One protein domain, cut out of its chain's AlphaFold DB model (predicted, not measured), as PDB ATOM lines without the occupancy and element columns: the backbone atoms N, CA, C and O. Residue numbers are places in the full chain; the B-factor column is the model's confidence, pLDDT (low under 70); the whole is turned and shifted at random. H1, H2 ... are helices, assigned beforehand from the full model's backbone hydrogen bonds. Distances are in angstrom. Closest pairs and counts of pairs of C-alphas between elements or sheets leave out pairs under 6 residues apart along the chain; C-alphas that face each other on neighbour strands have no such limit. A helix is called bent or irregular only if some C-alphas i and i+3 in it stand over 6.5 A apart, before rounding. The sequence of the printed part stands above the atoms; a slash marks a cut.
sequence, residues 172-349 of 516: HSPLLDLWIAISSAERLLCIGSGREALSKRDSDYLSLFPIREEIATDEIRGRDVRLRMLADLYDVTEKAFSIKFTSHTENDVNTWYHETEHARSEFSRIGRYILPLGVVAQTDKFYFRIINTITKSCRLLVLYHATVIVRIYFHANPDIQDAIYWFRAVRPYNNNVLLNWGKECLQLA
ATOM      1  N   HIS A 172     -60.084 -77.814-133.451       59.22
ATOM      2  CA  HIS A 172     -61.163 -76.824-133.505       59.22
ATOM      3  C   HIS A 172     -62.047 -76.949-132.252       59.22
ATOM      4  O   HIS A 172     -62.077 -77.996-131.608       59.22
ATOM      5  N   SER A 173     -62.643 -75.841-131.800       73.88
ATOM      6  CA  SER A 173     -63.280 -75.754-130.478       73.88
ATOM      7  C   SER A 173     -64.451 -76.748-130.366       73.88
ATOM      8  O   SER A 173     -65.464 -76.520-131.014       73.88
ATOM      9  N   PRO A 174     -64.396 -77.803-129.525       74.88
ATOM     10  CA  PRO A 174     -65.483 -78.791-129.403       74.88
ATOM     11  C   PRO A 174     -66.791 -78.172-128.884       74.88
ATOM     12  O   PRO A 174     -67.867 -78.749-129.008       74.88
ATOM     13  N   LEU A 175     -66.712 -76.980-128.288       78.31
ATOM     14  CA  LEU A 175     -67.887 -76.199-127.915       78.31
ATOM     15  C   LEU A 175     -68.635 -75.652-129.134       78.31
ATOM     16  O   LEU A 175     -69.840 -75.445-129.048       78.31
ATOM     17  N   LEU A 176     -67.937 -75.418-130.246       80.94
ATOM     18  CA  LEU A 176     -68.534 -74.934-131.483       80.94
ATOM     19  C   LEU A 176     -69.366 -76.030-132.154       80.94
ATOM     20  O   LEU A 176     -70.526 -75.785-132.468       80.94
ATOM     21  N   ASP A 177     -68.822 -77.241-132.293       81.44
ATOM     22  CA  ASP A 177     -69.553 -78.396-132.840       81.44
ATOM     23  C   ASP A 177     -70.795 -78.696-132.001       81.44
ATOM     24  O   ASP A 177     -71.897 -78.880-132.520       81.44
ATOM     25  N   LEU A 178     -70.622 -78.660-130.677       83.06
ATOM     26  CA  LEU A 178     -71.701 -78.783-129.707       83.06
ATOM     27  C   LEU A 178     -72.774 -77.705-129.912       83.06
ATOM     28  O   LEU A 178     -73.967 -78.006-129.930       83.06
ATOM     29  N   TRP A 179     -72.366 -76.446-130.069       86.00
ATOM     30  CA  TRP A 179     -73.289 -75.339-130.291       86.00
ATOM     31  C   TRP A 179     -74.044 -75.476-131.620       86.00
ATOM     32  O   TRP A 179     -75.254 -75.246-131.649       86.00
ATOM     33  N   ILE A 180     -73.390 -75.912-132.703       87.56
ATOM     34  CA  ILE A 180     -74.069 -76.169-133.982       87.56
ATOM     35  C   ILE A 180     -75.058 -77.321-133.853       87.56
ATOM     36  O   ILE A 180     -76.192 -77.202-134.312       87.56
ATOM     37  N   ALA A 181     -74.669 -78.412-133.200       86.81
ATOM     38  CA  ALA A 181     -75.558 -79.538-132.955       86.81
ATOM     39  C   ALA A 181     -76.810 -79.119-132.168       86.81
ATOM     40  O   ALA A 181     -77.932 -79.406-132.588       86.81
ATOM     41  N   ILE A 182     -76.630 -78.400-131.054       87.44
ATOM     42  CA  ILE A 182     -77.736 -77.946-130.202       87.44
ATOM     43  C   ILE A 182     -78.608 -76.925-130.931       87.44
ATOM     44  O   ILE A 182     -79.828 -77.051-130.899       87.44
ATOM     45  N   SER A 183     -78.020 -75.943-131.616       90.50
ATOM     46  CA  SER A 183     -78.789 -74.945-132.373       90.50
ATOM     47  C   SER A 183     -79.543 -75.566-133.548       90.50
ATOM     48  O   SER A 183     -80.671 -75.180-133.837       90.50
ATOM     49  N   SER A 184     -78.971 -76.576-134.206       91.31
ATOM     50  CA  SER A 184     -79.662 -77.342-135.247       91.31
ATOM     51  C   SER A 184     -80.841 -78.126-134.673       91.31
ATOM     52  O   SER A 184     -81.915 -78.133-135.271       91.31
ATOM     53  N   ALA A 185     -80.674 -78.742-133.499       89.62
ATOM     54  CA  ALA A 185     -81.758 -79.425-132.801       89.62
ATOM     55  C   ALA A 185     -82.852 -78.449-132.335       89.62
ATOM     56  O   ALA A 185     -84.031 -78.736-132.515       89.62
ATOM     57  N   GLU A 186     -82.486 -77.286-131.790       91.12
ATOM     58  CA  GLU A 186     -83.442 -76.234-131.433       91.12
ATOM     59  C   GLU A 186     -84.241 -75.793-132.659       91.12
ATOM     60  O   GLU A 186     -85.468 -75.806-132.618       91.12
ATOM     61  N   ARG A 187     -83.563 -75.486-133.772       91.62
ATOM     62  CA  ARG A 187     -84.232 -75.113-135.022       91.62
ATOM     63  C   ARG A 187     -85.182 -76.191-135.503       91.62
ATOM     64  O   ARG A 187     -86.325 -75.877-135.812       91.62
ATOM     65  N   LEU A 188     -84.756 -77.453-135.494       90.38
ATOM     66  CA  LEU A 188     -85.632 -78.572-135.826       90.38
ATOM     67  C   LEU A 188     -86.903 -78.569-134.962       90.38
ATOM     68  O   LEU A 188     -87.992 -78.722-135.499       90.38
ATOM     69  N   LEU A 189     -86.785 -78.348-133.649       87.38
ATOM     70  CA  LEU A 189     -87.924 -78.270-132.724       87.38
ATOM     71  C   LEU A 189     -88.777 -77.002-132.890       87.38
ATOM     72  O   LEU A 189     -89.934 -76.988-132.461       87.38
ATOM     73  N   CYS A 190     -88.216 -75.943-133.471       88.94
ATOM     74  CA  CYS A 190     -88.926 -74.708-133.778       88.94
ATOM     75  C   CYS A 190     -89.662 -74.758-135.126       88.94
ATOM     76  O   CYS A 190     -90.592 -73.973-135.323       88.94
ATOM     77  N   ILE A 191     -89.322 -75.684-136.033       89.12
ATOM     78  CA  ILE A 191     -90.003 -75.821-137.329       89.12
ATOM     79  C   ILE A 191     -91.504 -76.046-137.120       89.12
ATOM     80  O   ILE A 191     -91.939 -76.915-136.362       89.12
ATOM     81  N   GLY A 192     -92.297 -75.215-137.795       81.06
ATOM     82  CA  GLY A 192     -93.749 -75.160-137.659       81.06
ATOM     83  C   GLY A 192     -94.227 -74.464-136.386       81.06
ATOM     84  O   GLY A 192     -95.305 -73.895-136.394       81.06
ATOM     85  N   SER A 193     -93.444 -74.449-135.305       84.56
ATOM     86  CA  SER A 193     -93.889 -73.974-133.985       84.56
ATOM     87  C   SER A 193     -94.375 -72.521-133.935       84.56
ATOM     88  O   SER A 193     -95.045 -72.105-133.001       84.56
ATOM     89  N   GLY A 194     -93.987 -71.711-134.920       83.19
ATOM     90  CA  GLY A 194     -94.163 -70.263-134.868       83.19
ATOM     91  C   GLY A 194     -93.240 -69.581-133.851       83.19
ATOM     92  O   GLY A 194     -93.189 -68.353-133.818       83.19
ATOM     93  N   ARG A 195     -92.476 -70.347-133.059       87.31
ATOM     94  CA  ARG A 195     -91.425 -69.834-132.179       87.31
ATOM     95  C   ARG A 195     -90.159 -69.567-132.980       87.31
ATOM     96  O   ARG A 195     -89.738 -70.402-133.774       87.31
ATOM     97  N   GLU A 196     -89.536 -68.426-132.718       86.94
ATOM     98  CA  GLU A 196     -88.196 -68.114-133.217       86.94
ATOM     99  C   GLU A 196     -87.165 -68.879-132.373       86.94
ATOM    100  O   GLU A 196     -87.233 -68.858-131.140       86.94
ATOM    101  N   ALA A 197     -86.213 -69.557-133.018       87.62
ATOM    102  CA  ALA A 197     -85.091 -70.159-132.305       87.62
ATOM    103  C   ALA A 197     -84.276 -69.087-131.556       87.62
ATOM    104  O   ALA A 197     -83.943 -68.034-132.105       87.62
ATOM    105  N   LEU A 198     -83.917 -69.363-130.299       88.50
ATOM    106  CA  LEU A 198     -83.100 -68.460-129.489       88.50
ATOM    107  C   LEU A 198     -81.652 -68.441-129.983       88.50
ATOM    108  O   LEU A 198     -80.979 -67.407-129.915       88.50
ATOM    109  N   SER A 199     -81.160 -69.571-130.500       86.81
ATOM    110  CA  SER A 199     -79.851 -69.636-131.140       86.81
ATOM    111  C   SER A 199     -79.859 -68.939-132.501       86.81
ATOM    112  O   SER A 199     -80.327 -69.448-133.521       86.81
ATOM    113  N   LYS A 200     -79.267 -67.743-132.540       85.75
ATOM    114  CA  LYS A 200     -79.010 -67.037-133.796       85.75
ATOM    115  C   LYS A 200     -77.687 -67.512-134.378       85.75
ATOM    116  O   LYS A 200     -76.633 -67.331-133.776       85.75
ATOM    117  N   ARG A 201     -77.757 -68.131-135.556       85.94
ATOM    118  CA  ARG A 201     -76.582 -68.460-136.366       85.94
ATOM    119  C   ARG A 201     -76.393 -67.381-137.429       85.94
ATOM    120  O   ARG A 201     -77.238 -67.256-138.309       85.94
ATOM    121  N   ASP A 202     -75.328 -66.594-137.314       82.31
ATOM    122  CA  ASP A 202     -74.971 -65.567-138.302       82.31
ATOM    123  C   ASP A 202     -74.118 -66.166-139.427       82.31
ATOM    124  O   ASP A 202     -73.387 -67.120-139.201       82.31
ATOM    125  N   SER A 203     -74.146 -65.587-140.621       82.06
ATOM    126  CA  SER A 203     -73.313 -65.952-141.772       82.06
ATOM    127  C   SER A 203     -71.823 -66.175-141.448       82.06
ATOM    128  O   SER A 203     -71.157 -66.980-142.098       82.06
ATOM    129  N   ASP A 204     -71.302 -65.584-140.377       80.06
ATOM    130  CA  ASP A 204     -69.955 -65.867-139.880       80.06
ATOM    131  C   ASP A 204     -69.719 -67.355-139.558       80.06
ATOM    132  O   ASP A 204     -68.612 -67.855-139.773       80.06
ATOM    133  N   TYR A 205     -70.740 -68.123-139.149       81.69
ATOM    134  CA  TYR A 205     -70.579 -69.563-138.904       81.69
ATOM    135  C   TYR A 205     -70.270 -70.351-140.185       81.69
ATOM    136  O   TYR A 205     -69.685 -71.432-140.103       81.69
ATOM    137  N   LEU A 206     -70.604 -69.820-141.376       78.94
ATOM    138  CA  LEU A 206     -70.246 -70.476-142.639       78.94
ATOM    139  C   LEU A 206     -68.735 -70.455-142.880       78.94
ATOM    140  O   LEU A 206     -68.204 -71.374-143.500       78.94
ATOM    141  N   SER A 207     -68.034 -69.460-142.332       81.06
ATOM    142  CA  SER A 207     -66.572 -69.408-142.394       81.06
ATOM    143  C   SER A 207     -65.901 -70.462-141.505       81.06
ATOM    144  O   SER A 207     -64.786 -70.892-141.801       81.06
ATOM    145  N   LEU A 208     -66.589 -70.911-140.448       77.06
ATOM    146  CA  LEU A 208     -66.072 -71.894-139.492       77.06
ATOM    147  C   LEU A 208     -66.155 -73.329-140.029       77.06
ATOM    148  O   LEU A 208     -65.296 -74.145-139.710       77.06
ATOM    149  N   PHE A 209     -67.138 -73.610-140.889       78.19
ATOM    150  CA  PHE A 209     -67.356 -74.918-141.517       78.19
ATOM    151  C   PHE A 209     -67.368 -74.784-143.046       78.19
ATOM    152  O   PHE A 209     -68.417 -74.954-143.677       78.19
ATOM    153  N   PRO A 210     -66.224 -74.439-143.669       79.44
ATOM    154  CA  PRO A 210     -66.177 -74.202-145.101       79.44
ATOM    155  C   PRO A 210     -66.418 -75.505-145.869       79.44
ATOM    156  O   PRO A 210     -65.720 -76.501-145.667       79.44
ATOM    157  N   ILE A 211     -67.358 -75.472-146.815       78.62
ATOM    158  CA  ILE A 211     -67.505 -76.525-147.822       78.62
ATOM    159  C   ILE A 211     -66.309 -76.392-148.769       78.62
ATOM    160  O   ILE A 211     -66.280 -75.518-149.634       78.62
ATOM    161  N   ARG A 212     -65.276 -77.207-148.553       78.31
ATOM    162  CA  ARG A 212     -64.091 -77.243-149.421       78.31
ATOM    163  C   ARG A 212     -64.393 -78.048-150.686       78.31
ATOM    164  O   ARG A 212     -65.227 -78.945-150.666       78.31
ATOM    165  N   GLU A 213     -63.689 -77.741-151.775       77.00
ATOM    166  CA  GLU A 213     -63.813 -78.477-153.047       77.00
ATOM    167  C   GLU A 213     -63.325 -79.933-152.934       77.00
ATOM    168  O   GLU A 213     -63.754 -80.805-153.689       77.00
ATOM    169  N   GLU A 214     -62.445 -80.211-151.971       80.44
ATOM    170  CA  GLU A 214     -61.934 -81.549-151.696       80.44
ATOM    171  C   GLU A 214     -62.948 -82.379-150.899       80.44
ATOM    172  O   GLU A 214     -63.396 -81.979-149.822       80.44
ATOM    173  N   ILE A 215     -63.262 -83.576-151.404       76.44
ATOM    174  CA  ILE A 215     -64.092 -84.560-150.701       76.44
ATOM    175  C   ILE A 215     -63.422 -84.903-149.366       76.44
ATOM    176  O   ILE A 215     -62.235 -85.231-149.331       76.44
ATOM    177  N   ALA A 216     -64.191 -84.861-148.276       75.31
ATOM    178  CA  ALA A 216     -63.728 -85.287-146.961       75.31
ATOM    179  C   ALA A 216     -63.239 -86.745-147.017       75.31
ATOM    180  O   ALA A 216     -64.016 -87.672-147.264       75.31
ATOM    181  N   THR A 217     -61.936 -86.941-146.824       82.38
ATOM    182  CA  THR A 217     -61.314 -88.268-146.739       82.38
ATOM    183  C   THR A 217     -61.230 -88.755-145.298       82.38
ATOM    184  O   THR A 217     -61.249 -89.959-145.056       82.38
ATOM    185  N   ASP A 218     -61.179 -87.836-144.335       85.62
ATOM    186  CA  ASP A 218     -61.164 -88.124-142.910       85.62
ATOM    187  C   ASP A 218     -62.558 -88.020-142.274       85.62
ATOM    188  O   ASP A 218     -63.449 -87.298-142.723       85.62
ATOM    189  N   GLU A 219     -62.740 -88.770-141.191       85.38
ATOM    190  CA  GLU A 219     -63.991 -88.834-140.434       85.38
ATOM    191  C   GLU A 219     -64.382 -87.489-139.807       85.38
ATOM    192  O   GLU A 219     -65.566 -87.163-139.745       85.38
ATOM    193  N   ILE A 220     -63.400 -86.679-139.396       84.88
ATOM    194  CA  ILE A 220     -63.632 -85.377-138.754       84.88
ATOM    195  C   ILE A 220     -64.295 -84.430-139.749       84.88
ATOM    196  O   ILE A 220     -65.405 -83.958-139.509       84.88
ATOM    197  N   ARG A 221     -63.679 -84.243-140.922       84.12
ATOM    198  CA  ARG A 221     -64.274 -83.426-141.987       84.12
ATOM    199  C   ARG A 221     -65.626 -83.961-142.445       84.12
ATOM    200  O   ARG A 221     -66.505 -83.172-142.776       84.12
ATOM    201  N   GLY A 222     -65.808 -85.283-142.467       88.38
ATOM    202  CA  GLY A 222     -67.101 -85.894-142.774       88.38
ATOM    203  C   GLY A 222     -68.196 -85.396-141.828       88.38
ATOM    204  O   GLY A 222     -69.242 -84.928-142.280       88.38
ATOM    205  N   ARG A 223     -67.929 -85.416-140.518       87.00
ATOM    206  CA  ARG A 223     -68.846 -84.928-139.477       87.00
ATOM    207  C   ARG A 223     -69.101 -83.426-139.570       87.00
ATOM    208  O   ARG A 223     -70.261 -83.025-139.510       87.00
ATOM    209  N   ASP A 224     -68.064 -82.623-139.795       87.12
ATOM    210  CA  ASP A 224     -68.182 -81.170-139.978       87.12
ATOM    211  C   ASP A 224     -69.118 -80.830-141.142       87.12
ATOM    212  O   ASP A 224     -70.027 -80.008-141.011       87.12
ATOM    213  N   VAL A 225     -68.954 -81.529-142.271       89.88
ATOM    214  CA  VAL A 225     -69.838 -81.388-143.433       89.88
ATOM    215  C   VAL A 225     -71.263 -81.817-143.083       89.88
ATOM    216  O   VAL A 225     -72.204 -81.119-143.450       89.88
ATOM    217  N   ARG A 226     -71.466 -82.915-142.343       91.19
ATOM    218  CA  ARG A 226     -72.811 -83.342-141.909       91.19
ATOM    219  C   ARG A 226     -73.503 -82.296-141.041       91.19
ATOM    220  O   ARG A 226     -74.644 -81.936-141.328       91.19
ATOM    221  N   LEU A 227     -72.817 -81.802-140.009       89.81
ATOM    222  CA  LEU A 227     -73.336 -80.770-139.108       89.81
ATOM    223  C   LEU A 227     -73.691 -79.507-139.887       89.81
ATOM    224  O   LEU A 227     -74.783 -78.969-139.724       89.81
ATOM    225  N   ARG A 228     -72.805 -79.091-140.793       91.31
ATOM    226  CA  ARG A 228     -73.023 -77.945-141.669       91.31
ATOM    227  C   ARG A 228     -74.252 -78.103-142.565       91.31
ATOM    228  O   ARG A 228     -75.050 -77.176-142.669       91.31
ATOM    229  N   MET A 229     -74.413 -79.260-143.204       93.12
ATOM    230  CA  MET A 229     -75.537 -79.517-144.109       93.12
ATOM    231  C   MET A 229     -76.872 -79.554-143.363       93.12
ATOM    232  O   MET A 229     -77.848 -78.995-143.850       93.12
ATOM    233  N   LEU A 230     -76.920 -80.163-142.173       93.62
ATOM    234  CA  LEU A 230     -78.119 -80.156-141.325       93.62
ATOM    235  C   LEU A 230     -78.467 -78.743-140.842       93.62
ATOM    236  O   LEU A 230     -79.629 -78.345-140.879       93.62
ATOM    237  N   ALA A 231     -77.454 -77.982-140.433       93.06
ATOM    238  CA  ALA A 231     -77.576 -76.589-140.034       93.06
ATOM    239  C   ALA A 231     -78.191 -75.728-141.157       93.06
ATOM    240  O   ALA A 231     -79.199 -75.057-140.923       93.06
ATOM    241  N   ASP A 232     -77.639 -75.797-142.373       94.00
ATOM    242  CA  ASP A 232     -78.162 -75.083-143.547       94.00
ATOM    243  C   ASP A 232     -79.580 -75.552-143.908       94.00
ATOM    244  O   ASP A 232     -80.459 -74.742-144.205       94.00
ATOM    245  N   LEU A 233     -79.833 -76.862-143.847       96.12
ATOM    246  CA  LEU A 233     -81.129 -77.445-144.179       96.12
ATOM    247  C   LEU A 233     -82.243 -76.931-143.260       96.12
ATOM    248  O   LEU A 233     -83.316 -76.549-143.736       96.12
ATOM    249  N   TYR A 234     -81.999 -76.906-141.951       95.12
ATOM    250  CA  TYR A 234     -82.986 -76.420-140.989       95.12
ATOM    251  C   TYR A 234     -83.170 -74.901-141.055       95.12
ATOM    252  O   TYR A 234     -84.292 -74.445-140.851       95.12
ATOM    253  N   ASP A 235     -82.147 -74.134-141.441       93.44
ATOM    254  CA  ASP A 235     -82.274 -72.683-141.674       93.44
ATOM    255  C   ASP A 235     -83.200 -72.389-142.848       93.44
ATOM    256  O   ASP A 235     -84.115 -71.570-142.749       93.44
ATOM    257  N   VAL A 236     -82.988 -73.090-143.964       95.94
ATOM    258  CA  VAL A 236     -83.840 -72.960-145.150       95.94
ATOM    259  C   VAL A 236     -85.264 -73.408-144.831       95.94
ATOM    260  O   VAL A 236     -86.215 -72.754-145.256       95.94
ATOM    261  N   THR A 237     -85.424 -74.477-144.046       96.56
ATOM    262  CA  THR A 237     -86.746 -74.969-143.640       96.56
ATOM    263  C   THR A 237     -87.478 -73.960-142.753       96.56
ATOM    264  O   THR A 237     -88.615 -73.612-143.055       96.56
ATOM    265  N   GLU A 238     -86.842 -73.429-141.706       94.00
ATOM    266  CA  GLU A 238     -87.436 -72.406-140.828       94.00
ATOM    267  C   GLU A 238     -87.812 -71.140-141.613       94.00
ATOM    268  O   GLU A 238     -88.930 -70.625-141.486       94.00
ATOM    269  N   LYS A 239     -86.918 -70.674-142.496       93.75
ATOM    270  CA  LYS A 239     -87.190 -69.532-143.376       93.75
ATOM    271  C   LYS A 239     -88.402 -69.797-144.266       93.75
ATOM    272  O   LYS A 239     -89.267 -68.934-144.370       93.75
ATOM    273  N   ALA A 240     -88.493 -70.981-144.867       96.19
ATOM    274  CA  ALA A 240     -89.618 -71.353-145.718       96.19
ATOM    275  C   ALA A 240     -90.948 -71.401-144.951       96.19
ATOM    276  O   ALA A 240     -91.980 -70.981-145.465       96.19
ATOM    277  N   PHE A 241     -90.924 -71.859-143.697       94.94
ATOM    278  CA  PHE A 241     -92.098 -71.871-142.821       94.94
ATOM    279  C   PHE A 241     -92.575 -70.476-142.407       94.94
ATOM    280  O   PHE A 241     -93.754 -70.293-142.091       94.94
ATOM    281  N   SER A 242     -91.671 -69.499-142.432       94.06
ATOM    282  CA  SER A 242     -91.959 -68.103-142.103       94.06
ATOM    283  C   SER A 242     -92.641 -67.342-143.245       94.06
ATOM    284  O   SER A 242     -93.185 -66.264-143.008       94.06
ATOM    285  N   ILE A 243     -92.656 -67.899-144.462       95.50
ATOM    286  CA  ILE A 243     -93.325 -67.313-145.629       95.50
ATOM    287  C   ILE A 243     -94.840 -67.407-145.422       95.50
ATOM    288  O   ILE A 243     -95.390 -68.495-145.251       95.50
ATOM    289  N   LYS A 244     -95.533 -66.267-145.433       94.12
ATOM    290  CA  LYS A 244     -96.987 -66.159-145.226       94.12
ATOM    291  C   LYS A 244     -97.570 -65.127-146.189       94.12
ATOM    292  O   LYS A 244     -96.866 -64.209-146.596       94.12
ATOM    293  N   PHE A 245     -98.857 -65.249-146.510       93.31
ATOM    294  CA  PHE A 245     -99.580 -64.164-147.179       93.31
ATOM    295  C   PHE A 245     -99.698 -62.961-146.238       93.31
ATOM    296  O   PHE A 245    -100.045 -63.117-145.065       93.31
ATOM    297  N   THR A 246     -99.426 -61.767-146.755       94.25
ATOM    298  CA  THR A 246     -99.566 -60.498-146.030       94.25
ATOM    299  C   THR A 246    -100.867 -59.769-146.369       94.25
ATOM    300  O   THR A 246    -101.349 -58.963-145.575       94.25
ATOM    301  N   SER A 247    -101.461 -60.043-147.532       92.12
ATOM    302  CA  SER A 247    -102.701 -59.425-148.009       92.12
ATOM    303  C   SER A 247    -103.460 -60.372-148.945       92.12
ATOM    304  O   SER A 247    -103.086 -61.524-149.100       92.12
ATOM    305  N   HIS A 248    -104.558 -59.923-149.556       89.06
ATOM    306  CA  HIS A 248    -105.300 -60.701-150.566       89.06
ATOM    307  C   HIS A 248    -105.060 -60.208-151.998       89.06
ATOM    308  O   HIS A 248    -105.870 -60.423-152.897       89.06
ATOM    309  N   THR A 249    -103.959 -59.487-152.204       92.00
ATOM    310  CA  THR A 249    -103.628 -58.902-153.503       92.00
ATOM    311  C   THR A 249    -102.874 -59.898-154.379       92.00
ATOM    312  O   THR A 249    -102.105 -60.722-153.888       92.00
ATOM    313  N   GLU A 250    -103.035 -59.787-155.699       91.62
ATOM    314  CA  GLU A 250    -102.268 -60.592-156.660       91.62
ATOM    315  C   GLU A 250    -100.750 -60.419-156.469       91.62
ATOM    316  O   GLU A 250     -99.990 -61.381-156.566       91.62
ATOM    317  N   ASN A 251    -100.306 -59.206-156.126       95.56
ATOM    318  CA  ASN A 251     -98.902 -58.927-155.842       95.56
ATOM    319  C   ASN A 251     -98.378 -59.733-154.644       95.56
ATOM    320  O   ASN A 251     -97.275 -60.260-154.707       95.56
ATOM    321  N   ASP A 252     -99.165 -59.865-153.574       94.75
ATOM    322  CA  ASP A 252     -98.783 -60.681-152.419       94.75
ATOM    323  C   ASP A 252     -98.726 -62.172-152.760       94.75
ATOM    324  O   ASP A 252     -97.790 -62.859-152.358       94.75
ATOM    325  N   VAL A 253     -99.654 -62.656-153.595       94.00
ATOM    326  CA  VAL A 253     -99.610 -64.035-154.105       94.00
ATOM    327  C   VAL A 253     -98.338 -64.304-154.904       94.00
ATOM    328  O   VAL A 253     -97.698 -65.342-154.734       94.00
ATOM    329  N   ASN A 254     -97.943 -63.355-155.746       96.06
ATOM    330  CA  ASN A 254     -96.721 -63.443-156.528       96.06
ATOM    331  C   ASN A 254     -95.455 -63.381-155.650       96.06
ATOM    332  O   ASN A 254     -94.530 -64.165-155.870       96.06
ATOM    333  N   THR A 255     -95.422 -62.517-154.628       96.62
ATOM    334  CA  THR A 255     -94.319 -62.447-153.652       96.62
ATOM    335  C   THR A 255     -94.181 -63.753-152.874       96.62
ATOM    336  O   THR A 255     -93.098 -64.334-152.853       96.62
ATOM    337  N   TRP A 256     -95.279 -64.265-152.309       96.62
ATOM    338  CA  TRP A 256     -95.310 -65.548-151.603       96.62
ATOM    339  C   TRP A 256     -94.775 -66.691-152.477       96.62
ATOM    340  O   TRP A 256     -93.961 -67.505-152.028       96.62
ATOM    341  N   TYR A 257     -95.190 -66.733-153.748       96.94
ATOM    342  CA  TYR A 257     -94.714 -67.733-154.697       96.94
ATOM    343  C   TYR A 257     -93.206 -67.606-154.936       96.94
ATOM    344  O   TYR A 257     -92.490 -68.603-154.853       96.94
ATOM    345  N   HIS A 258     -92.701 -66.393-155.175       97.62
ATOM    346  CA  HIS A 258     -91.275 -66.157-155.386       97.62
ATOM    347  C   HIS A 258     -90.412 -66.537-154.187       97.62
ATOM    348  O   HIS A 258     -89.364 -67.159-154.365       97.62
ATOM    349  N   GLU A 259     -90.842 -66.199-152.974       97.81
ATOM    350  CA  GLU A 259     -90.129 -66.581-151.755       97.81
ATOM    351  C   GLU A 259     -90.128 -68.102-151.564       97.81
ATOM    352  O   GLU A 259     -89.099 -68.684-151.203       97.81
ATOM    353  N   THR A 260     -91.251 -68.760-151.870       97.00
ATOM    354  CA  THR A 260     -91.369 -70.222-151.797       97.00
ATOM    355  C   THR A 260     -90.454 -70.896-152.823       97.00
ATOM    356  O   THR A 260     -89.700 -71.803-152.471       97.00
ATOM    357  N   GLU A 261     -90.441 -70.430-154.074       96.88
ATOM    358  CA  GLU A 261     -89.529 -70.929-155.115       96.88
ATOM    359  C   GLU A 261     -88.060 -70.680-154.766       96.88
ATOM    360  O   GLU A 261     -87.217 -71.555-154.970       96.88
ATOM    361  N   HIS A 262     -87.740 -69.528-154.172       97.25
ATOM    362  CA  HIS A 262     -86.394 -69.260-153.678       97.25
ATOM    363  C   HIS A 262     -85.989 -70.294-152.616       97.25
ATOM    364  O   HIS A 262     -84.913 -70.885-152.718       97.25
ATOM    365  N   ALA A 263     -86.844 -70.572-151.627       96.81
ATOM    366  CA  ALA A 263     -86.578 -71.613-150.634       96.81
ATOM    367  C   ALA A 263     -86.407 -73.004-151.276       96.81
ATOM    368  O   ALA A 263     -85.481 -73.737-150.927       96.81
ATOM    369  N   ARG A 264     -87.235 -73.356-152.270       96.62
ATOM    370  CA  ARG A 264     -87.097 -74.607-153.040       96.62
ATOM    371  C   ARG A 264     -85.759 -74.693-153.773       96.62
ATOM    372  O   ARG A 264     -85.131 -75.753-153.765       96.62
ATOM    373  N   SER A 265     -85.305 -73.595-154.375       97.06
ATOM    374  CA  SER A 265     -84.009 -73.541-155.060       97.06
ATOM    375  C   SER A 265     -82.839 -73.789-154.099       97.06
ATOM    376  O   SER A 265     -81.910 -74.524-154.437       97.06
ATOM    377  N   GLU A 266     -82.938 -73.298-152.861       96.94
ATOM    378  CA  GLU A 266     -81.944 -73.538-151.815       96.94
ATOM    379  C   GLU A 266     -81.908 -75.010-151.375       96.94
ATOM    380  O   GLU A 266     -80.822 -75.572-151.227       96.94
ATOM    381  N   PHE A 267     -83.059 -75.689-151.265       96.94
ATOM    382  CA  PHE A 267     -83.081 -77.144-151.047       96.94
ATOM    383  C   PHE A 267     -82.407 -77.909-152.188       96.94
ATOM    384  O   PHE A 267     -81.667 -78.856-151.929       96.94
ATOM    385  N   SER A 268     -82.629 -77.513-153.445       96.56
ATOM    386  CA  SER A 268     -81.956 -78.130-154.597       96.56
ATOM    387  C   SER A 268     -80.442 -77.902-154.553       96.56
ATOM    388  O   SER A 268     -79.673 -78.826-154.823       96.56
ATOM    389  N   ARG A 269     -80.001 -76.705-154.147       95.75
ATOM    390  CA  ARG A 269     -78.583 -76.380-153.950       95.75
ATOM    391  C   ARG A 269     -77.954 -77.264-152.869       95.75
ATOM    392  O   ARG A 269     -76.927 -77.884-153.125       95.75
ATOM    393  N   ILE A 270     -78.586 -77.369-151.702       95.19
ATOM    394  CA  ILE A 270     -78.139 -78.221-150.587       95.19
ATOM    395  C   ILE A 270     -78.131 -79.702-151.003       95.19
ATOM    396  O   ILE A 270     -77.128 -80.397-150.835       95.19
ATOM    397  N   GLY A 271     -79.204 -80.170-151.643       95.56
ATOM    398  CA  GLY A 271     -79.326 -81.539-152.143       95.56
ATOM    399  C   GLY A 271     -78.239 -81.907-153.155       95.56
ATOM    400  O   GLY A 271     -77.702 -83.010-153.093       95.56
ATOM    401  N   ARG A 272     -77.835 -80.976-154.030       95.56
ATOM    402  CA  ARG A 272     -76.729 -81.185-154.980       95.56
ATOM    403  C   ARG A 272     -75.397 -81.468-154.281       95.56
ATOM    404  O   ARG A 272     -74.601 -82.237-154.818       95.56
ATOM    405  N   TYR A 273     -75.155 -80.881-153.109       93.19
ATOM    406  CA  TYR A 273     -73.959 -81.177-152.316       93.19
ATOM    407  C   TYR A 273     -74.062 -82.520-151.593       93.19
ATOM    408  O   TYR A 273     -73.092 -83.269-151.572       93.19
ATOM    409  N   ILE A 274     -75.228 -82.845-151.031       94.69
ATOM    410  CA  ILE A 274     -75.415 -84.044-150.201       94.69
ATOM    411  C   ILE A 274     -75.485 -85.323-151.040       94.69
ATOM    412  O   ILE A 274     -74.891 -86.336-150.666       94.69
ATOM    413  N   LEU A 275     -76.186 -85.283-152.176       95.00
ATOM    414  CA  LEU A 275     -76.463 -86.451-153.011       95.00
ATOM    415  C   LEU A 275     -75.210 -87.286-153.354       95.00
ATOM    416  O   LEU A 275     -75.235 -88.496-153.112       95.00
ATOM    417  N   PRO A 276     -74.100 -86.713-153.869       95.19
ATOM    418  CA  PRO A 276     -72.917 -87.507-154.192       95.19
ATOM    419  C   PRO A 276     -72.220 -88.087-152.952       95.19
ATOM    420  O   PRO A 276     -71.604 -89.149-153.054       95.19
ATOM    421  N   LEU A 277     -72.321 -87.448-151.778       93.31
ATOM    422  CA  LEU A 277     -71.582 -87.845-150.570       93.31
ATOM    423  C   LEU A 277     -71.983 -89.232-150.057       93.31
ATOM    424  O   LEU A 277     -71.128 -89.972-149.578       93.31
ATOM    425  N   GLY A 278     -73.239 -89.643-150.252       93.75
ATOM    426  CA  GLY A 278     -73.697 -91.002-149.926       93.75
ATOM    427  C   GLY A 278     -73.023 -92.116-150.746       93.75
ATOM    428  O   GLY A 278     -73.183 -93.300-150.427       93.75
ATOM    429  N   VAL A 279     -72.279 -91.753-151.798       94.38
ATOM    430  CA  VAL A 279     -71.557 -92.667-152.695       94.38
ATOM    431  C   VAL A 279     -70.045 -92.452-152.606       94.38
ATOM    432  O   VAL A 279     -69.305 -93.425-152.430       94.38
ATOM    433  N   VAL A 280     -69.591 -91.198-152.724       93.50
ATOM    434  CA  VAL A 280     -68.168 -90.854-152.895       93.50
ATOM    435  C   VAL A 280     -67.399 -90.688-151.586       93.50
ATOM    436  O   VAL A 280     -66.178 -90.839-151.599       93.50
ATOM    437  N   ALA A 281     -68.068 -90.382-150.467       91.75
ATOM    438  CA  ALA A 281     -67.383 -90.181-149.190       91.75
ATOM    439  C   ALA A 281     -66.699 -91.479-148.741       91.75
ATOM    440  O   ALA A 281     -67.269 -92.557-148.876       91.75
ATOM    441  N   GLN A 282     -65.475 -91.413-148.219       91.00
ATOM    442  CA  GLN A 282     -64.771 -92.622-147.760       91.00
ATOM    443  C   GLN A 282     -65.330 -93.131-146.423       91.00
ATOM    444  O   GLN A 282     -65.340 -94.336-146.172       91.00
ATOM    445  N   THR A 283     -65.849 -92.214-145.610       89.50
ATOM    446  CA  THR A 283     -66.444 -92.425-144.287       89.50
ATOM    447  C   THR A 283     -67.894 -91.921-144.271       89.50
ATOM    448  O   THR A 283     -68.335 -91.249-145.202       89.50
ATOM    449  N   ASP A 284     -68.676 -92.286-143.248       89.56
ATOM    450  CA  ASP A 284     -70.027 -91.752-142.991       89.56
ATOM    451  C   ASP A 284     -71.066 -91.867-144.133       89.56
ATOM    452  O   ASP A 284     -72.124 -91.238-144.072       89.56
ATOM    453  N   LYS A 285     -70.840 -92.718-145.148       94.62
ATOM    454  CA  LYS A 285     -71.755 -92.905-146.300       94.62
ATOM    455  C   LYS A 285     -73.213 -93.101-145.882       94.62
ATOM    456  O   LYS A 285     -74.112 -92.509-146.473       94.62
ATOM    457  N   PHE A 286     -73.438 -93.919-144.854       95.75
ATOM    458  CA  PHE A 286     -74.761 -94.187-144.297       95.75
ATOM    459  C   PHE A 286     -75.446 -92.906-143.791       95.75
ATOM    460  O   PHE A 286     -76.588 -92.632-144.152       95.75
ATOM    461  N   TYR A 287     -74.732 -92.068-143.039       95.12
ATOM    462  CA  TYR A 287     -75.281 -90.818-142.519       95.12
ATOM    463  C   TYR A 287     -75.493 -89.766-143.607       95.12
ATOM    464  O   TYR A 287     -76.460 -89.015-143.537       95.12
ATOM    465  N   PHE A 288     -74.655 -89.728-144.646       96.12
ATOM    466  CA  PHE A 288     -74.919 -88.868-145.803       96.12
ATOM    467  C   PHE A 288     -76.186 -89.286-146.558       96.12
ATOM    468  O   PHE A 288     -76.946 -88.419-146.989       96.12
ATOM    469  N   ARG A 289     -76.471 -90.592-146.657       97.44
ATOM    470  CA  ARG A 289     -77.755 -91.078-147.192       97.44
ATOM    471  C   ARG A 289     -78.930 -90.666-146.304       97.44
ATOM    472  O   ARG A 289     -79.910 -90.157-146.832       97.44
ATOM    473  N   ILE A 290     -78.804 -90.780-144.979       97.50
ATOM    474  CA  ILE A 290     -79.819 -90.272-144.037       97.50
ATOM    475  C   ILE A 290     -80.076 -88.777-144.258       97.50
ATOM    476  O   ILE A 290     -81.226 -88.370-144.391       97.50
ATOM    477  N   ILE A 291     -79.031 -87.951-144.340       96.88
ATOM    478  CA  ILE A 291     -79.177 -86.501-144.543       96.88
ATOM    479  C   ILE A 291     -79.829 -86.194-145.898       96.88
ATOM    480  O   ILE A 291     -80.635 -85.265-145.992       96.88
ATOM    481  N   ASN A 292     -79.554 -86.986-146.939       97.81
ATOM    482  CA  ASN A 292     -80.241 -86.869-148.226       97.81
ATOM    483  C   ASN A 292     -81.754 -87.104-148.078       97.81
ATOM    484  O   ASN A 292     -82.563 -86.320-148.574       97.81
ATOM    485  N   THR A 293     -82.144 -88.137-147.332       98.06
ATOM    486  CA  THR A 293     -83.553 -88.428-147.040       98.06
ATOM    487  C   THR A 293     -84.200 -87.338-146.180       98.06
ATOM    488  O   THR A 293     -85.324 -86.921-146.465       98.06
ATOM    489  N   ILE A 294     -83.493 -86.803-145.175       97.31
ATOM    490  CA  ILE A 294     -83.967 -85.659-144.376       97.31
ATOM    491  C   ILE A 294     -84.153 -84.431-145.278       97.31
ATOM    492  O   ILE A 294     -85.169 -83.754-145.175       97.31
ATOM    493  N   THR A 295     -83.249 -84.187-146.230       98.00
ATOM    494  CA  THR A 295     -83.367 -83.080-147.197       98.00
ATOM    495  C   THR A 295     -84.642 -83.190-148.031       98.00
ATOM    496  O   THR A 295     -85.392 -82.217-148.148       98.00
ATOM    497  N   LYS A 296     -84.940 -84.384-148.561       98.38
ATOM    498  CA  LYS A 296     -86.200 -84.653-149.274       98.38
ATOM    499  C   LYS A 296     -87.418 -84.461-148.367       98.38
ATOM    500  O   LYS A 296     -88.415 -83.895-148.806       98.38
ATOM    501  N   SER A 297     -87.318 -84.877-147.107       98.06
ATOM    502  CA  SER A 297     -88.396 -84.759-146.118       98.06
ATOM    503  C   SER A 297     -88.690 -83.307-145.747       98.06
ATOM    504  O   SER A 297     -89.849 -82.906-145.737       98.06
ATOM    505  N   CYS A 298     -87.661 -82.485-145.529       97.88
ATOM    506  CA  CYS A 298     -87.810 -81.047-145.306       97.88
ATOM    507  C   CYS A 298     -88.435 -80.351-146.523       97.88
ATOM    508  O   CYS A 298     -89.339 -79.533-146.361       97.88
ATOM    509  N   ARG A 299     -88.027 -80.717-147.746       98.00
ATOM    510  CA  ARG A 299     -88.643 -80.200-148.979       98.00
ATOM    511  C   ARG A 299     -90.118 -80.599-149.093       98.00
ATOM    512  O   ARG A 299     -90.946 -79.740-149.388       98.00
ATOM    513  N   LEU A 300     -90.457 -81.863-148.821       98.06
ATOM    514  CA  LEU A 300     -91.844 -82.344-148.777       98.06
ATOM    515  C   LEU A 300     -92.667 -81.548-147.757       98.06
ATOM    516  O   LEU A 300     -93.763 -81.083-148.063       98.06
ATOM    517  N   LEU A 301     -92.117 -81.359-146.559       96.50
ATOM    518  CA  LEU A 301     -92.755 -80.633-145.469       96.50
ATOM    519  C   LEU A 301     -93.028 -79.164-145.839       96.50
ATOM    520  O   LEU A 301     -94.121 -78.664-145.585       96.50
ATOM    521  N   VAL A 302     -92.078 -78.489-146.493       97.00
ATOM    522  CA  VAL A 302     -92.240 -77.103-146.966       97.00
ATOM    523  C   VAL A 302     -93.306 -76.987-148.054       97.00
ATOM    524  O   VAL A 302     -94.138 -76.087-147.997       97.00
ATOM    525  N   LEU A 303     -93.327 -77.900-149.028       97.06
ATOM    526  CA  LEU A 303     -94.352 -77.892-150.078       97.06
ATOM    527  C   LEU A 303     -95.749 -78.187-149.523       97.06
ATOM    528  O   LEU A 303     -96.737 -77.567-149.934       97.06
ATOM    529  N   TYR A 304     -95.832 -79.111-148.565       95.94
ATOM    530  CA  TYR A 304     -97.063 -79.381-147.836       95.94
ATOM    531  C   TYR A 304     -97.545 -78.129-147.093       95.94
ATOM    532  O   TYR A 304     -98.693 -77.721-147.270       95.94
ATOM    533  N   HIS A 305     -96.659 -77.470-146.342       95.12
ATOM    534  CA  HIS A 305     -96.957 -76.221-145.635       95.12
ATOM    535  C   HIS A 305     -97.440 -75.120-146.582       95.12
ATOM    536  O   HIS A 305     -98.496 -74.534-146.357       95.12
ATOM    537  N   ALA A 306     -96.742 -74.901-147.696       95.50
ATOM    538  CA  ALA A 306     -97.136 -73.927-148.709       95.50
ATOM    539  C   ALA A 306     -98.550 -74.213-149.258       95.50
ATOM    540  O   ALA A 306     -99.372 -73.306-149.391       95.50
ATOM    541  N   THR A 307     -98.874 -75.487-149.493       93.88
ATOM    542  CA  THR A 307    -100.212 -75.916-149.932       93.88
ATOM    543  C   THR A 307    -101.282 -75.650-148.866       93.88
ATOM    544  O   THR A 307    -102.385 -75.201-149.189       93.88
ATOM    545  N   VAL A 308    -100.965 -75.887-147.589       91.75
ATOM    546  CA  VAL A 308    -101.858 -75.601-146.455       91.75
ATOM    547  C   VAL A 308    -102.096 -74.099-146.306       91.75
ATOM    548  O   VAL A 308    -103.247 -73.692-146.158       91.75
ATOM    549  N   ILE A 309    -101.059 -73.265-146.417       92.00
ATOM    550  CA  ILE A 309    -101.199 -71.804-146.364       92.00
ATOM    551  C   ILE A 309    -102.146 -71.322-147.467       92.00
ATOM    552  O   ILE A 309    -103.053 -70.541-147.189       92.00
ATOM    553  N   VAL A 310    -101.994 -71.810-148.704       92.25
ATOM    554  CA  VAL A 310    -102.906 -71.449-149.804       92.25
ATOM    555  C   VAL A 310    -104.341 -71.861-149.511       92.25
ATOM    556  O   VAL A 310    -105.280 -71.119-149.801       92.25
ATOM    557  N   ARG A 311    -104.531 -73.031-148.905       89.69
ATOM    558  CA  ARG A 311    -105.858 -73.484-148.503       89.69
ATOM    559  C   ARG A 311    -106.475 -72.573-147.440       89.69
ATOM    560  O   ARG A 311    -107.648 -72.225-147.552       89.69
ATOM    561  N   ILE A 312    -105.702 -72.184-146.426       89.94
ATOM    562  CA  ILE A 312    -106.148 -71.255-145.377       89.94
ATOM    563  C   ILE A 312    -106.507 -69.903-146.000       89.94
ATOM    564  O   ILE A 312    -107.590 -69.381-145.747       89.94
ATOM    565  N   TYR A 313    -105.639 -69.385-146.869       88.94
ATOM    566  CA  TYR A 313    -105.861 -68.154-147.622       88.94
ATOM    567  C   TYR A 313    -107.166 -68.191-148.421       88.94
ATOM    568  O   TYR A 313    -107.967 -67.264-148.348       88.94
ATOM    569  N   PHE A 314    -107.415 -69.289-149.140       86.75
ATOM    570  CA  PHE A 314    -108.641 -69.470-149.909       86.75
ATOM    571  C   PHE A 314    -109.887 -69.424-149.020       86.75
ATOM    572  O   PHE A 314    -110.854 -68.747-149.350       86.75
ATOM    573  N   HIS A 315    -109.870 -70.124-147.883       85.50
ATOM    574  CA  HIS A 315    -111.015 -70.140-146.972       85.50
ATOM    575  C   HIS A 315    -111.256 -68.787-146.294       85.50
ATOM    576  O   HIS A 315    -112.408 -68.441-146.030       85.50
ATOM    577  N   ALA A 316    -110.194 -68.020-146.045       87.56
ATOM    578  CA  ALA A 316    -110.285 -66.676-145.488       87.56
ATOM    579  C   ALA A 316    -110.832 -65.644-146.488       87.56
ATOM    580  O   ALA A 316    -111.354 -64.617-146.059       87.56
ATOM    581  N   ASN A 317    -110.741 -65.906-147.797       83.44
ATOM    582  CA  ASN A 317    -111.151 -64.963-148.829       83.44
ATOM    583  C   ASN A 317    -112.602 -65.223-149.300       83.44
ATOM    584  O   ASN A 317    -112.833 -66.164-150.065       83.44
ATOM    585  N   PRO A 318    -113.587 -64.398-148.886       82.62
ATOM    586  CA  PRO A 318    -114.997 -64.607-149.215       82.62
ATOM    587  C   PRO A 318    -115.285 -64.518-150.717       82.62
ATOM    588  O   PRO A 318    -116.186 -65.202-151.195       82.62
ATOM    589  N   ASP A 319    -114.494 -63.755-151.476       80.19
ATOM    590  CA  ASP A 319    -114.720 -63.529-152.910       80.19
ATOM    591  C   ASP A 319    -114.443 -64.780-153.763       80.19
ATOM    592  O   ASP A 319    -114.826 -64.846-154.931       80.19
ATOM    593  N   ILE A 320    -113.773 -65.785-153.188       74.25
ATOM    594  CA  ILE A 320    -113.290 -66.975-153.899       74.25
ATOM    595  C   ILE A 320    -113.962 -68.267-153.383       74.25
ATOM    596  O   ILE A 320    -113.777 -69.337-153.966       74.25
ATOM    597  N   GLN A 321    -114.796 -68.195-152.335       69.38
ATOM    598  CA  GLN A 321    -115.354 -69.376-151.651       69.38
ATOM    599  C   GLN A 321    -116.209 -70.293-152.545       69.38
ATOM    600  O   GLN A 321    -116.270 -71.497-152.292       69.38
ATOM    601  N   ASP A 322    -116.806 -69.768-153.616       70.00
ATOM    602  CA  ASP A 322    -117.672 -70.542-154.518       70.00
ATOM    603  C   ASP A 322    -116.903 -71.495-155.454       70.00
ATOM    604  O   ASP A 322    -117.498 -72.343-156.131       70.00
ATOM    605  N   ALA A 323    -115.571 -71.400-155.515       71.25
ATOM    606  CA  ALA A 323    -114.780 -72.296-156.344       71.25
ATOM    607  C   ALA A 323    -114.678 -73.692-155.704       71.25
ATOM    608  O   ALA A 323    -113.902 -73.925-154.780       71.25
ATOM    609  N   ILE A 324    -115.388 -74.665-156.288       71.12
ATOM    610  CA  ILE A 324    -115.312 -76.103-155.940       71.12
ATOM    611  C   ILE A 324    -113.851 -76.601-155.891       71.12
ATOM    612  O   ILE A 324    -113.502 -77.474-155.097       71.12
ATOM    613  N   TYR A 325    -112.982 -76.019-156.722       78.44
ATOM    614  CA  TYR A 325    -111.567 -76.364-156.831       78.44
ATOM    615  C   TYR A 325    -110.684 -75.217-156.344       78.44
ATOM    616  O   TYR A 325    -110.072 -74.510-157.146       78.44
ATOM    617  N   TRP A 326    -110.599 -75.053-155.026       82.50
ATOM    618  CA  TRP A 326    -109.792 -74.013-154.378       82.50
ATOM    619  C   TRP A 326    -108.342 -73.953-154.885       82.50
ATOM    620  O   TRP A 326    -107.790 -72.877-155.102       82.50
ATOM    621  N   PHE A 327    -107.747 -75.111-155.175       82.75
ATOM    622  CA  PHE A 327    -106.370 -75.224-155.661       82.75
ATOM    623  C   PHE A 327    -106.154 -74.646-157.071       82.75
ATOM    624  O   PHE A 327    -105.013 -74.491-157.496       82.75
ATOM    625  N   ARG A 328    -107.228 -74.334-157.812       84.75
ATOM    626  CA  ARG A 328    -107.165 -73.649-159.114       84.75
ATOM    627  C   ARG A 328    -107.298 -72.135-159.004       84.75
ATOM    628  O   ARG A 328    -107.069 -71.460-160.008       84.75
ATOM    629  N   ALA A 329    -107.726 -71.625-157.852       85.31
ATOM    630  CA  ALA A 329    -108.014 -70.209-157.678       85.31
ATOM    631  C   ALA A 329    -106.750 -69.381-157.422       85.31
ATOM    632  O   ALA A 329    -106.660 -68.242-157.867       85.31
ATOM    633  N   VAL A 330    -105.752 -69.960-156.751       87.69
ATOM    634  CA  VAL A 330    -104.472 -69.289-156.500       87.69
ATOM    635  C   VAL A 330    -103.513 -69.580-157.647       87.69
ATOM    636  O   VAL A 330    -102.996 -70.690-157.780       87.69
ATOM    637  N   ARG A 331    -103.313 -68.567-158.496       90.94
ATOM    638  CA  ARG A 331    -102.489 -68.649-159.705       90.94
ATOM    639  C   ARG A 331    -101.447 -67.537-159.751       90.94
ATOM    640  O   ARG A 331    -101.673 -66.534-160.430       90.94
ATOM    641  N   PRO A 332    -100.305 -67.696-159.066       92.31
ATOM    642  CA  PRO A 332     -99.200 -66.769-159.261       92.31
ATOM    643  C   PRO A 332     -98.807 -66.777-160.741       92.31
ATOM    644  O   PRO A 332     -98.635 -67.842-161.343       92.31
ATOM    645  N   TYR A 333     -98.735 -65.594-161.350       93.81
ATOM    646  CA  TYR A 333     -98.454 -65.424-162.781       93.81
ATOM    647  C   TYR A 333     -99.334 -66.279-163.714       93.81
ATOM    648  O   TYR A 333     -98.857 -66.783-164.729       93.81
ATOM    649  N   ASN A 334    -100.610 -66.484-163.364       90.19
ATOM    650  CA  ASN A 334    -101.555 -67.343-164.093       90.19
ATOM    651  C   ASN A 334    -101.181 -68.842-164.168       90.19
ATOM    652  O   ASN A 334    -101.826 -69.597-164.899       90.19
ATOM    653  N   ASN A 335    -100.218 -69.311-163.367       90.50
ATOM    654  CA  ASN A 335     -99.790 -70.711-163.340       90.50
ATOM    655  C   ASN A 335    -100.478 -71.517-162.223       90.50
ATOM    656  O   ASN A 335    -100.591 -71.065-161.087       90.50
ATOM    657  N   ASN A 336    -100.887 -72.760-162.516       90.50
ATOM    658  CA  ASN A 336    -101.447 -73.691-161.520       90.50
ATOM    659  C   ASN A 336    -100.336 -74.394-160.720       90.50
ATOM    660  O   ASN A 336    -100.103 -75.596-160.865       90.50
ATOM    661  N   VAL A 337     -99.637 -73.639-159.877       93.50
ATOM    662  CA  VAL A 337     -98.448 -74.122-159.154       93.50
ATOM    663  C   VAL A 337     -98.757 -75.253-158.172       93.50
ATOM    664  O   VAL A 337     -97.981 -76.199-158.067       93.50
ATOM    665  N   LEU A 338     -99.933 -75.231-157.536       91.88
ATOM    666  CA  LEU A 338    -100.330 -76.236-156.545       91.88
ATOM    667  C   LEU A 338    -100.451 -77.649-157.115       91.88
ATOM    668  O   LEU A 338    -100.162 -78.616-156.415       91.88
ATOM    669  N   LEU A 339    -100.865 -77.787-158.376       90.44
ATOM    670  CA  LEU A 339    -100.933 -79.100-159.017       90.44
ATOM    671  C   LEU A 339     -99.532 -79.673-159.235       90.44
ATOM    672  O   LEU A 339     -99.303 -80.852-158.977       90.44
ATOM    673  N   ASN A 340     -98.592 -78.830-159.661       93.44
ATOM    674  CA  ASN A 340     -97.204 -79.235-159.860       93.44
ATOM    675  C   ASN A 340     -96.547 -79.605-158.527       93.44
ATOM    676  O   ASN A 340     -95.938 -80.666-158.421       93.44
ATOM    677  N   TRP A 341     -96.743 -78.785-157.495       95.19
ATOM    678  CA  TRP A 341     -96.239 -79.073-156.154       95.19
ATOM    679  C   TRP A 341     -96.886 -80.317-155.546       95.19
ATOM    680  O   TRP A 341     -96.193 -81.105-154.920       95.19
ATOM    681  N   GLY A 342     -98.179 -80.558-155.775       93.94
ATOM    682  CA  GLY A 342     -98.850 -81.780-155.327       93.94
ATOM    683  C   GLY A 342     -98.243 -83.047-155.939       93.94
ATOM    684  O   GLY A 342     -97.995 -84.017-155.218       93.94
ATOM    685  N   LYS A 343     -97.942 -83.028-157.247       94.75
ATOM    686  CA  LYS A 343     -97.229 -84.127-157.926       94.75
ATOM    687  C   LYS A 343     -95.833 -84.334-157.342       94.75
ATOM    688  O   LYS A 343     -95.436 -85.463-157.078       94.75
ATOM    689  N   GLU A 344     -95.107 -83.250-157.106       96.44
ATOM    690  CA  GLU A 344     -93.774 -83.304-156.512       96.44
ATOM    691  C   GLU A 344     -93.792 -83.809-155.065       96.44
ATOM    692  O   GLU A 344     -92.937 -84.609-154.698       96.44
ATOM    693  N   CYS A 345     -94.769 -83.412-154.247       97.25
ATOM    694  CA  CYS A 345     -94.938 -83.946-152.897       97.25
ATOM    695  C   CYS A 345     -95.123 -85.465-152.924       97.25
ATOM    696  O   CYS A 345     -94.499 -86.177-152.142       97.25
ATOM    697  N   LEU A 346     -95.956 -85.969-153.840       97.12
ATOM    698  CA  LEU A 346     -96.151 -87.407-154.011       97.12
ATOM    699  C   LEU A 346     -94.832 -88.104-154.383       97.12
ATOM    700  O   LEU A 346     -94.447 -89.066-153.724       97.12
ATOM    701  N   GLN A 347     -94.104 -87.570-155.369       97.12
ATOM    702  CA  GLN A 347     -92.800 -88.100-155.784       97.12
ATOM    703  C   GLN A 347     -91.772 -88.085-154.647       97.12
ATOM    704  O   GLN A 347     -91.027 -89.046-154.473       97.12
ATOM    705  N   LEU A 348     -91.716 -87.005-153.863       98.06
ATOM    706  CA  LEU A 348     -90.814 -86.895-152.717       98.06
ATOM    707  C   LEU A 348     -91.174 -87.907-151.631       98.06
ATOM    708  O   LEU A 348     -90.270 -88.541-151.092       98.06
ATOM    709  N   ALA A 349     -92.462 -88.089-151.332       98.50
ATOM    710  CA  ALA A 349     -92.919 -89.074-150.359       98.50
ATOM    711  C   ALA A 349     -92.509 -90.495-150.770       98.50
ATOM    712  O   ALA A 349     -91.912 -91.215-149.971       98.50
TER     713      ALA A 349
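What this domain is: This is residues 172 to 349 of the 516 residues of an uncharacterized protein of Moniliophthora perniciosa (strain FA553 / isolate CP02) (UniProt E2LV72). Three long helices, H3, H4 and H5, make an up-and-down bundle, each running against the one before it, with H1 packed on H3 at one side and H6 packed on H5 at the opposite side. The long link of residues 317 to 336 lies at one end of the elongated body and folds back from H5 to H6, while the short H2 is near H3. The printed part has 178 residues with six named helices, H1 to H6 in chain order, and no named strand; its class is all helix. It is only just compact, close to loose, with a radius of gyration of the C-alphas of 18.6 A, and spans 60 by 34 by 23 A.

How they stand to each other: H1, residues 174 to 190, touches H3, residues 219 to 241; their closest C-alphas, those of Ser 184 and Ala 231, are 5.3 A apart. They run the same way at a shallow tilt of 29 degrees. H2, residues 204 to 208, touches no helix but is near H3. H3 and H4, residues 250 to 280, form a helical hairpin at a shallow tilt of 15 degrees; their closest C-alphas, those of Ala 240 and Ala 263, are 5.8 A apart. H5, residues 285 to 316, forms a hairpin with H4 at 12 degrees, the closest C-alphas being those of Gly 278 and Lys 285, 4.5 A apart. H5 also touches H3, the same way at 4 degrees, with the closest C-alphas, those of Thr 237 and Cys 298, 6.4 A apart. H6, residues 337 to 349, touches residues 296 to 307 of H5 alone; their closest C-alphas, those of Leu 300 and Cys 345, are 5.4 A apart. This hairpin has a shallow tilt of 32 degrees, only just short of steep. H1 is apart from H4, H5 and H6, and H6 is apart from H3 and H4. In H1, H3, H5 and H6 every O i to N i+4 pair is within hydrogen-bond range; H4 has 23 of 27, and H2 has 0 of 1 but 2 of 2 O i to N i+3 pairs.

Where its parts are: H1 begins at C-alpha 174, (-65.483, -78.791, -129.403), and is 24.2 A long. H3 measures 32.9 A. H4 measures 45.7 A and is irregular, but only just: C-alphas 273 and 276 are 6.7 A apart. H5, 46.6 A long, ends at C-alpha 316, (-110.285, -66.676, -145.488). H6, 18.2 A long, ends at C-alpha 349, (-92.919, -89.074, -150.359).

The domain as a whole: The two C-alphas farthest apart, those of His 172 and Asp 322, are 60.6 A apart. The printed part has no cut. The links H1 to H2 and H5 to H6 are long, with 13 and 20 residues, and H4 to H5 is tight. The mean pLDDT of the printed part is 89.9; residues 172 and 321 are under 70.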